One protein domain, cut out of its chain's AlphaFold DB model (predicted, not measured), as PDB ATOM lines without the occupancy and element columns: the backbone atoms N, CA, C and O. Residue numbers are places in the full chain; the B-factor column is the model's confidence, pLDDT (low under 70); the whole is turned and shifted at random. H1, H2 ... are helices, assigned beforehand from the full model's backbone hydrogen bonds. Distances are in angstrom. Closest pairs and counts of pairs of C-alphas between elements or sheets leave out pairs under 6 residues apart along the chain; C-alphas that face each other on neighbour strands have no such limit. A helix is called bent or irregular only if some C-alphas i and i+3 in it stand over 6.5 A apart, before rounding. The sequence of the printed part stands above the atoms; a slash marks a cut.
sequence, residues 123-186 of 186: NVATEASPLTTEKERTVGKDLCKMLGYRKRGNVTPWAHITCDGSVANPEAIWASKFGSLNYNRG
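This is residues 123 to 186 of the 186 residues of an uncharacterized protein of Trichoderma harzianum (UniProt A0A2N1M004). Two helices are held apart, H2 with its far end sticking out and H1 across a gap, while the long loop of residues 147 to 164 swings away from the end of H1 and comes back between them. Residues 172 to 186, of which 172 to 182 belong to H2, stand free as an arm. The printed part has 64 residues with two named helices, H1 then H2, and no named strand; its class is all helix. It is loose, with a radius of gyration of the C-alphas of 13.9 A and spans of 37 by 26 by 24 A.

H2, residues 165 to 182, and H1, residues 130 to 146, are apart, with no C-alpha of the one within 8 A of the other. In H1 every O i to N i+4 pair is within hydrogen-bond range; in H2 10 of 14 are. H2 is neither bent nor irregular, but only just: C-alphas 177 and 180 are 6.2 A apart.

H2 measures 26.0 A from C-alpha 165 at (-3.064, 1.251, 18.961) to C-alpha 182 at (-24.252, 5.404, 4.413). H1 measures 24.7 A from C-alpha 130 at (-7.014, 26.204, 19.718) to C-alpha 146.

The C-alphas farthest apart, of Ala 128 and Gly 186, are 37.7 A apart. The printed part has no cut, and the link from H1 to H2 is long, 18 residues. Residues 179 to 186 have pLDDT under 70.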
ATOM      1  N   ASN A 123      -7.662  18.861  23.867       94.25
ATOM      2  CA  ASN A 123      -7.909  18.685  22.426       94.25
ATOM      3  C   ASN A 123      -9.309  18.162  22.053       94.25
ATOM      4  O   ASN A 123      -9.666  18.181  20.877       94.25
ATOM      5  N   VAL A 124     -10.137  17.751  23.021       94.06
ATOM      6  CA  VAL A 124     -11.545  17.396  22.758       94.06
ATOM      7  C   VAL A 124     -12.367  18.627  22.365       94.06
ATOM      8  O   VAL A 124     -13.296  18.521  21.566       94.06
ATOM      9  N   ALA A 125     -12.024  19.799  22.906       89.12
ATOM     10  CA  ALA A 125     -12.734  21.046  22.661       89.12
ATOM     11  C   ALA A 125     -11.765  22.107  22.126       89.12
ATOM     12  O   ALA A 125     -10.844  22.529  22.822       89.12
ATOM     13  N   THR A 126     -11.989  22.575  20.894       88.62
ATOM     14  CA  THR A 126     -11.093  23.541  20.231       88.62
ATOM     15  C   THR A 126     -10.964  24.859  20.997       88.62
ATOM     16  O   THR A 126      -9.905  25.474  20.972       88.62
ATOM     17  N   GLU A 127     -11.999  25.280  21.723       89.06
ATOM     18  CA  GLU A 127     -11.956  26.461  22.601       89.06
ATOM     19  C   GLU A 127     -10.962  26.321  23.767       89.06
ATOM     20  O   GLU A 127     -10.362  27.307  24.183       89.06
ATOM     21  N   ALA A 128     -10.727  25.095  24.242       87.38
ATOM     22  CA  ALA A 128      -9.795  24.785  25.324       87.38
ATOM     23  C   ALA A 128      -8.385  24.416  24.817       87.38
ATOM     24  O   ALA A 128      -7.510  24.054  25.606       87.38
ATOM     25  N   SER A 129      -8.163  24.442  23.499       93.31
ATOM     26  CA  SER A 129      -6.936  23.948  22.861       93.31
ATOM     27  C   SER A 129      -6.738  24.442  21.414       93.31
ATOM     28  O   SER A 129      -6.388  23.652  20.530       93.31
ATOM     29  N   PRO A 130      -6.933  25.738  21.106       94.31
ATOM     30  CA  PRO A 130      -7.014  26.204  19.718       94.31
ATOM     31  C   PRO A 130      -5.740  25.900  18.922       94.31
ATOM     32  O   PRO A 130      -5.804  25.448  17.779       94.31
ATOM     33  N   LEU A 131      -4.577  26.075  19.558       95.62
ATOM     34  CA  LEU A 131      -3.285  25.767  18.955       95.62
ATOM     35  C   LEU A 131      -3.053  24.255  18.839       95.62
ATOM     36  O   LEU A 131      -2.691  23.765  17.773       95.62
ATOM     37  N   THR A 132      -3.244  23.492  19.915       95.75
ATOM     38  CA  THR A 132      -2.890  22.063  19.927       95.75
ATOM     39  C   THR A 132      -3.873  21.196  19.150       95.75
ATOM     40  O   THR A 132      -3.445  20.197  18.575       95.75
ATOM     41  N   THR A 133      -5.137  21.609  19.015       95.00
ATOM     42  CA  THR A 133      -6.081  21.013  18.056       95.00
ATOM     43  C   THR A 133      -5.587  21.214  16.620       95.00
ATOM     44  O   THR A 133      -5.616  20.294  15.804       95.00
ATOM     45  N   GLU A 134      -5.099  22.408  16.268       95.62
ATOM     46  CA  GLU A 134      -4.565  22.677  14.926       95.62
ATOM     47  C   GLU A 134      -3.276  21.884  14.647       95.62
ATOM     48  O   GLU A 134      -3.103  21.326  13.555       95.62
ATOM     49  N   LYS A 135      -2.401  21.752  15.654       96.62
ATOM     50  CA  LYS A 135      -1.210  20.894  15.573       96.62
ATOM     51  C   LYS A 135      -1.569  19.428  15.385       96.62
ATOM     52  O   LYS A 135      -0.996  18.794  14.503       96.62
ATOM     53  N   GLU A 136      -2.557  18.909  16.107       97.19
ATOM     54  CA  GLU A 136      -3.024  17.534  15.914       97.19
ATOM     55  C   GLU A 136      -3.575  17.308  14.498       97.19
ATOM     56  O   GLU A 136      -3.218  16.333  13.839       97.19
ATOM     57  N   ARG A 137      -4.353  18.256  13.958       95.25
ATOM     58  CA  ARG A 137      -4.827  18.188  12.562       95.25
ATOM     59  C   ARG A 137      -3.675  18.186  11.557       95.25
ATOM     60  O   ARG A 137      -3.794  17.575  10.496       95.25
ATOM     61  N   THR A 138      -2.580  18.881  11.860       96.56
ATOM     62  CA  THR A 138      -1.369  18.883  11.027       96.56
ATOM     63  C   THR A 138      -0.671  17.528  11.082       96.56
ATOM     64  O   THR A 138      -0.412  16.950  10.028       96.56
ATOM     65  N   VAL A 139      -0.491  16.961  12.279       96.75
ATOM     66  CA  VAL A 139       0.045  15.602  12.462       96.75
ATOM     67  C   VAL A 139      -0.799  14.574  11.708       96.75
ATOM     68  O   VAL A 139      -0.253  13.741  10.988       96.75
ATOM     69  N   GLY A 140      -2.128  14.668  11.778       96.19
ATOM     70  CA  GLY A 140      -3.027  13.797  11.023       96.19
ATOM     71  C   GLY A 140      -2.796  13.866   9.509       96.19
ATOM     72  O   GLY A 140      -2.709  12.834   8.842       96.19
ATOM     73  N   LYS A 141      -2.620  15.072   8.951       95.62
ATOM     74  CA  LYS A 141      -2.288  15.254   7.526       95.62
ATOM     75  C   LYS A 141      -0.925  14.661   7.174       95.62
ATOM     76  O   LYS A 141      -0.800  14.041   6.115       95.62
ATOM     77  N   ASP A 142       0.071  14.834   8.037       96.50
ATOM     78  CA  ASP A 142       1.414  14.290   7.834       96.50
ATOM     79  C   ASP A 142       1.408  12.758   7.857       96.50
ATOM     80  O   ASP A 142       2.000  12.137   6.974       96.50
ATOM     81  N   LEU A 143       0.650  12.140   8.771       96.50
ATOM     82  CA  LEU A 143       0.434  10.690   8.805       96.50
ATOM     83  C   LEU A 143      -0.256  10.191   7.532       96.50
ATOM     84  O   LEU A 143       0.207   9.230   6.913       96.50
ATOM     85  N   CYS A 144      -1.319  10.869   7.083       95.56
ATOM     86  CA  CYS A 144      -1.979  10.525   5.825       95.56
ATOM     87  C   CYS A 144      -1.006  10.593   4.642       95.56
ATOM     88  O   CYS A 144      -0.956   9.671   3.826       95.56
ATOM     89  N   LYS A 145      -0.201  11.657   4.561       95.31
ATOM     90  CA  LYS A 145       0.796  11.842   3.503       95.31
ATOM     91  C   LYS A 145       1.886  10.769   3.551       95.31
ATOM     92  O   LYS A 145       2.232  10.238   2.498       95.31
ATOM     93  N   MET A 146       2.397  10.447   4.740       95.88
ATOM     94  CA  MET A 146       3.421   9.421   4.963       95.88
ATOM     95  C   MET A 146       2.957   8.046   4.469       95.88
ATOM     96  O   MET A 146       3.711   7.351   3.798       95.88
ATOM     97  N   LEU A 147       1.699   7.684   4.736       95.19
ATOM     98  CA  LEU A 147       1.097   6.424   4.289       95.19
ATOM     99  C   LEU A 147       0.636   6.446   2.819       95.19
ATOM    100  O   LEU A 147       0.098   5.462   2.318       95.19
ATOM    101  N   GLY A 148       0.825   7.564   2.110       94.12
ATOM    102  CA  GLY A 148       0.442   7.707   0.706       94.12
ATOM    103  C   GLY A 148      -1.048   7.980   0.473       94.12
ATOM    104  O   GLY A 148      -1.495   7.974  -0.678       94.12
ATOM    105  N   TYR A 149      -1.828   8.270   1.518       93.06
ATOM    106  CA  TYR A 149      -3.213   8.697   1.363       93.06
ATOM    107  C   TYR A 149      -3.273  10.100   0.757       93.06
ATOM    108  O   TYR A 149      -2.770  11.080   1.304       93.06
ATOM    109  N   ARG A 150      -3.917  10.194  -0.407       87.69
ATOM    110  CA  ARG A 150      -4.137  11.446  -1.137       87.69
ATOM    111  C   ARG A 150      -5.625  11.713  -1.270       87.69
ATOM    112  O   ARG A 150      -6.434  10.787  -1.227       87.69
ATOM    113  N   LYS A 151      -5.966  12.984  -1.484       87.44
ATOM    114  CA  LYS A 151      -7.322  13.381  -1.860       87.44
ATOM    115  C   LYS A 151      -7.740  12.611  -3.120       87.44
ATOM    116  O   LYS A 151      -7.021  12.641  -4.118       87.44
ATOM    117  N   ARG A 152      -8.882  11.923  -3.070       83.25
ATOM    118  CA  ARG A 152      -9.477  11.210  -4.213       83.25
ATOM    119  C   ARG A 152     -10.871  11.770  -4.460       83.25
ATOM    120  O   ARG A 152     -11.774  11.552  -3.657       83.25
ATOM    121  N   GLY A 153     -11.032  12.528  -5.545       85.06
ATOM    122  CA  GLY A 153     -12.273  13.260  -5.820       85.06
ATOM    123  C   GLY A 153     -12.636  14.192  -4.658       85.06
ATOM    124  O   GLY A 153     -11.840  15.052  -4.275       85.06
ATOM    125  N   ASN A 154     -13.813  13.974  -4.065       85.75
ATOM    126  CA  ASN A 154     -14.312  14.745  -2.920       85.75
ATOM    127  C   ASN A 154     -13.864  14.198  -1.553       85.75
ATOM    128  O   ASN A 154     -14.094  14.848  -0.536       85.75
ATOM    129  N   VAL A 155     -13.201  13.039  -1.503       86.00
ATOM    130  CA  VAL A 155     -12.764  12.425  -0.243       86.00
ATOM    131  C   VAL A 155     -11.392  12.965   0.145       86.00
ATOM    132  O   VAL A 155     -10.404  12.780  -0.574       86.00
ATOM    133  N   THR A 156     -11.334  13.632   1.298       90.75
ATOM    134  CA  THR A 156     -10.088  14.121   1.898       90.75
ATOM    135  C   THR A 156      -9.698  13.185   3.041       90.75
ATOM    136  O   THR A 156     -10.520  12.983   3.932       90.75
ATOM    137  N   PRO A 157      -8.490  12.590   3.025       92.69
ATOM    138  CA  PRO A 157      -8.057  11.724   4.112       92.69
ATOM    139  C   PRO A 157      -7.891  12.532   5.404       92.69
ATOM    140  O   PRO A 157      -7.490  13.700   5.374       92.69
ATOM    141  N   TRP A 158      -8.208  11.898   6.526       93.75
ATOM    142  CA  TRP A 158      -8.124  12.480   7.859       93.75
ATOM    143  C   TRP A 158      -7.611  11.433   8.847       93.75
ATOM    144  O   TRP A 158      -7.857  10.240   8.674       93.75
ATOM    145  N   ALA A 159      -6.888  11.899   9.859       95.25
ATOM    146  CA  ALA A 159      -6.385  11.106  10.969       95.25
ATOM    147  C   ALA A 159      -6.289  11.997  12.216       95.25
ATOM    148  O   ALA A 159      -6.210  13.224  12.095       95.25
ATOM    149  N   HIS A 160      -6.266  11.372  13.387       96.19
ATOM    150  CA  HIS A 160      -6.046  12.010  14.685       96.19
ATOM    151  C   HIS A 160      -5.177  11.108  15.565       96.19
ATOM    152  O   HIS A 160      -4.849   9.984  15.171       96.19
ATOM    153  N   ILE A 161      -4.781  11.612  16.730       96.62
ATOM    154  CA  ILE A 161      -4.007  10.853  17.707       96.62
ATOM    155  C   ILE A 161      -4.989  10.117  18.628       96.62
ATOM    156  O   ILE A 161      -5.954  10.696  19.123       96.62
ATOM    157  N   THR A 162      -4.744   8.829  18.856       95.88
ATOM    158  CA  THR A 162      -5.422   8.023  19.881       95.88
ATOM    159  C   THR A 162      -4.498   7.837  21.081       95.88
ATOM    160  O   THR A 162      -3.300   8.116  21.001       95.88
ATOM    161  N   CYS A 163      -5.022   7.347  22.207       92.75
ATOM    162  CA  CYS A 163      -4.175   7.036  23.363       92.75
ATOM    163  C   CYS A 163      -3.159   5.920  23.065       92.75
ATOM    164  O   CYS A 163      -2.037   5.975  23.561       92.75
ATOM    165  N   ASP A 164      -3.537   4.934  22.246       94.56
ATOM    166  CA  ASP A 164      -2.667   3.867  21.756       94.56
ATOM    167  C   ASP A 164      -3.282   3.143  20.534       94.56
ATOM    168  O   ASP A 164      -4.356   3.494  20.028       94.56
ATOM    169  N   GLY A 165      -2.589   2.106  20.053       92.44
ATOM    170  CA  GLY A 165      -3.064   1.251  18.961       92.44
ATOM    171  C   GLY A 165      -4.232   0.327  19.333       92.44
ATOM    172  O   GLY A 165      -4.991  -0.079  18.453       92.44
ATOM    173  N   SER A 166      -4.416   0.013  20.617       94.94
ATOM    174  CA  SER A 166      -5.547  -0.784  21.112       94.94
ATOM    175  C   SER A 166      -6.865  -0.019  21.017       94.94
ATOM    176  O   SER A 166      -7.905  -0.661  20.901       94.94
ATOM    177  N   VAL A 167      -6.829   1.318  21.007       95.81
ATOM    178  CA  VAL A 167      -7.988   2.178  20.705       95.81
ATOM    179  C   VAL A 167      -8.110   2.493  19.213       95.81
ATOM    180  O   VAL A 167      -9.214   2.426  18.673       95.81
ATOM    181  N   ALA A 168      -7.001   2.716  18.503       95.12
ATOM    182  CA  ALA A 168      -7.050   2.989  17.060       95.12
ATOM    183  C   ALA A 168      -7.687   1.842  16.248       95.12
ATOM    184  O   ALA A 168      -8.460   2.067  15.314       95.12
ATOM    185  N   ASN A 169      -7.386   0.591  16.608       95.38
ATOM    186  CA  ASN A 169      -7.908  -0.589  15.915       95.38
ATOM    187  C   ASN A 169      -9.447  -0.719  15.978       95.38
ATOM    188  O   ASN A 169     -10.075  -0.847  14.922       95.38
ATOM    189  N   PRO A 170     -10.098  -0.700  17.159       94.94
ATOM    190  CA  PRO A 170     -11.552  -0.767  17.238       94.94
ATOM    191  C   PRO A 170     -12.244   0.460  16.636       94.94
ATOM    192  O   PRO A 170     -13.309   0.289  16.044       94.94
ATOM    193  N   GLU A 171     -11.658   1.661  16.699       94.50
ATOM    194  CA  GLU A 171     -12.189   2.838  15.991       94.50
ATOM    195  C   GLU A 171     -12.235   2.617  14.473       94.50
ATOM    196  O   GLU A 171     -13.248   2.908  13.831       94.50
ATOM    197  N   ALA A 172     -11.192   2.013  13.894       91.44
ATOM    198  CA  ALA A 172     -11.174   1.654  12.477       91.44
ATOM    199  C   ALA A 172     -12.251   0.609  12.123       91.44
ATOM    200  O   ALA A 172     -12.941   0.741  11.108       91.44
ATOM    201  N   ILE A 173     -12.446  -0.410  12.972       93.06
ATOM    202  CA  ILE A 173     -13.514  -1.413  12.798       93.06
ATOM    203  C   ILE A 173     -14.889  -0.744  12.862       93.06
ATOM    204  O   ILE A 173     -15.756  -1.017  12.026       93.06
ATOM    205  N   TRP A 174     -15.092   0.142  13.835       93.19
ATOM    206  CA  TRP A 174     -16.325   0.900  13.997       93.19
ATOM    207  C   TRP A 174     -16.617   1.757  12.758       93.19
ATOM    208  O   TRP A 174     -17.701   1.647  12.178       93.19
ATOM    209  N   ALA A 175     -15.626   2.509  12.273       89.50
ATOM    210  CA  ALA A 175     -15.738   3.312  11.059       89.50
ATOM    211  C   ALA A 175     -16.042   2.459   9.815       89.50
ATOM    212  O   ALA A 175     -16.883   2.840   9.004       89.50
ATOM    213  N   SER A 176     -15.438   1.276   9.668       86.00
ATOM    214  CA  SER A 176     -15.742   0.358   8.559       86.00
ATOM    215  C   SER A 176     -17.178  -0.178   8.628       86.00
ATOM    216  O   SER A 176     -17.879  -0.253   7.612       86.00
ATOM    217  N   LYS A 177     -17.631  -0.548   9.830       84.50
ATOM    218  CA  LYS A 177     -18.952  -1.148  10.053       84.50
ATOM    219  C   LYS A 177     -20.088  -0.154   9.827       84.50
ATOM    220  O   LYS A 177     -21.105  -0.524   9.250       84.50
ATOM    221  N   PHE A 178     -19.924   1.093  10.262       82.12
ATOM    222  CA  PHE A 178     -20.981   2.106  10.192       82.12
ATOM    223  C   PHE A 178     -20.793   3.124   9.063       82.12
ATOM    224  O   PHE A 178     -21.775   3.676   8.574       82.12
ATOM    225  N   GLY A 179     -19.568   3.326   8.576       64.44
ATOM    226  CA  GLY A 179     -19.280   4.207   7.443       64.44
ATOM    227  C   GLY A 179     -19.754   3.648   6.099       64.44
ATOM    228  O   GLY A 179     -20.190   4.410   5.240       64.44
ATOM    229  N   SER A 180     -19.753   2.321   5.924       56.91
ATOM    230  CA  SER A 180     -20.234   1.660   4.697       56.91
ATOM    231  C   SER A 180     -21.764   1.639   4.562       56.91
ATOM    232  O   SER A 180     -22.283   1.596   3.446       56.91
ATOM    233  N   LEU A 181     -22.505   1.748   5.671       49.75
ATOM    234  CA  LEU A 181     -23.974   1.766   5.673       49.75
ATOM    235  C   LEU A 181     -24.570   3.039   5.047       49.75
ATOM    236  O   LEU A 181     -25.702   3.004   4.568       49.75
ATOM    237  N   ASN A 182     -23.807   4.135   4.997       50.88
ATOM    238  CA  ASN A 182     -24.252   5.404   4.413       50.88
ATOM    239  C   ASN A 182     -23.881   5.577   2.929       50.88
ATOM    240  O   ASN A 182     -24.382   6.500   2.298       50.88
ATOM    241  N   TYR A 183     -23.042   4.705   2.352       50.56
ATOM    242  CA  TYR A 183     -22.654   4.801   0.934       50.56
ATOM    243  C   TYR A 183     -23.619   4.059  -0.015       50.56
ATOM    244  O   TYR A 183     -23.695   4.390  -1.190       50.56
ATOM    245  N   ASN A 184     -24.407   3.102   0.494       44.88
ATOM    246  CA  ASN A 184     -25.370   2.303  -0.288       44.88
ATOM    247  C   ASN A 184     -26.830   2.808  -0.195       44.88
ATOM    248  O   ASN A 184     -27.764   2.049  -0.443       44.88
ATOM    249  N   ARG A 185     -27.045   4.068   0.206       44.84
ATOM    250  CA  ARG A 185     -28.373   4.720   0.255       44.84
ATOM    251  C   ARG A 185     -28.449   5.988  -0.613       44.84
ATOM    252  O   ARG A 185     -29.183   6.912  -0.271       44.84
ATOM    253  N   GLY A 186     -27.675   6.030  -1.696       39.03
ATOM    254  CA  GLY A 186     -27.741   7.053  -2.744       39.03
ATOM    255  C   GLY A 186     -28.163   6.446  -4.069       39.03
ATOM    256  O   GLY A 186     -27.761   5.287  -4.315       39.03
TER     257      GLY A 186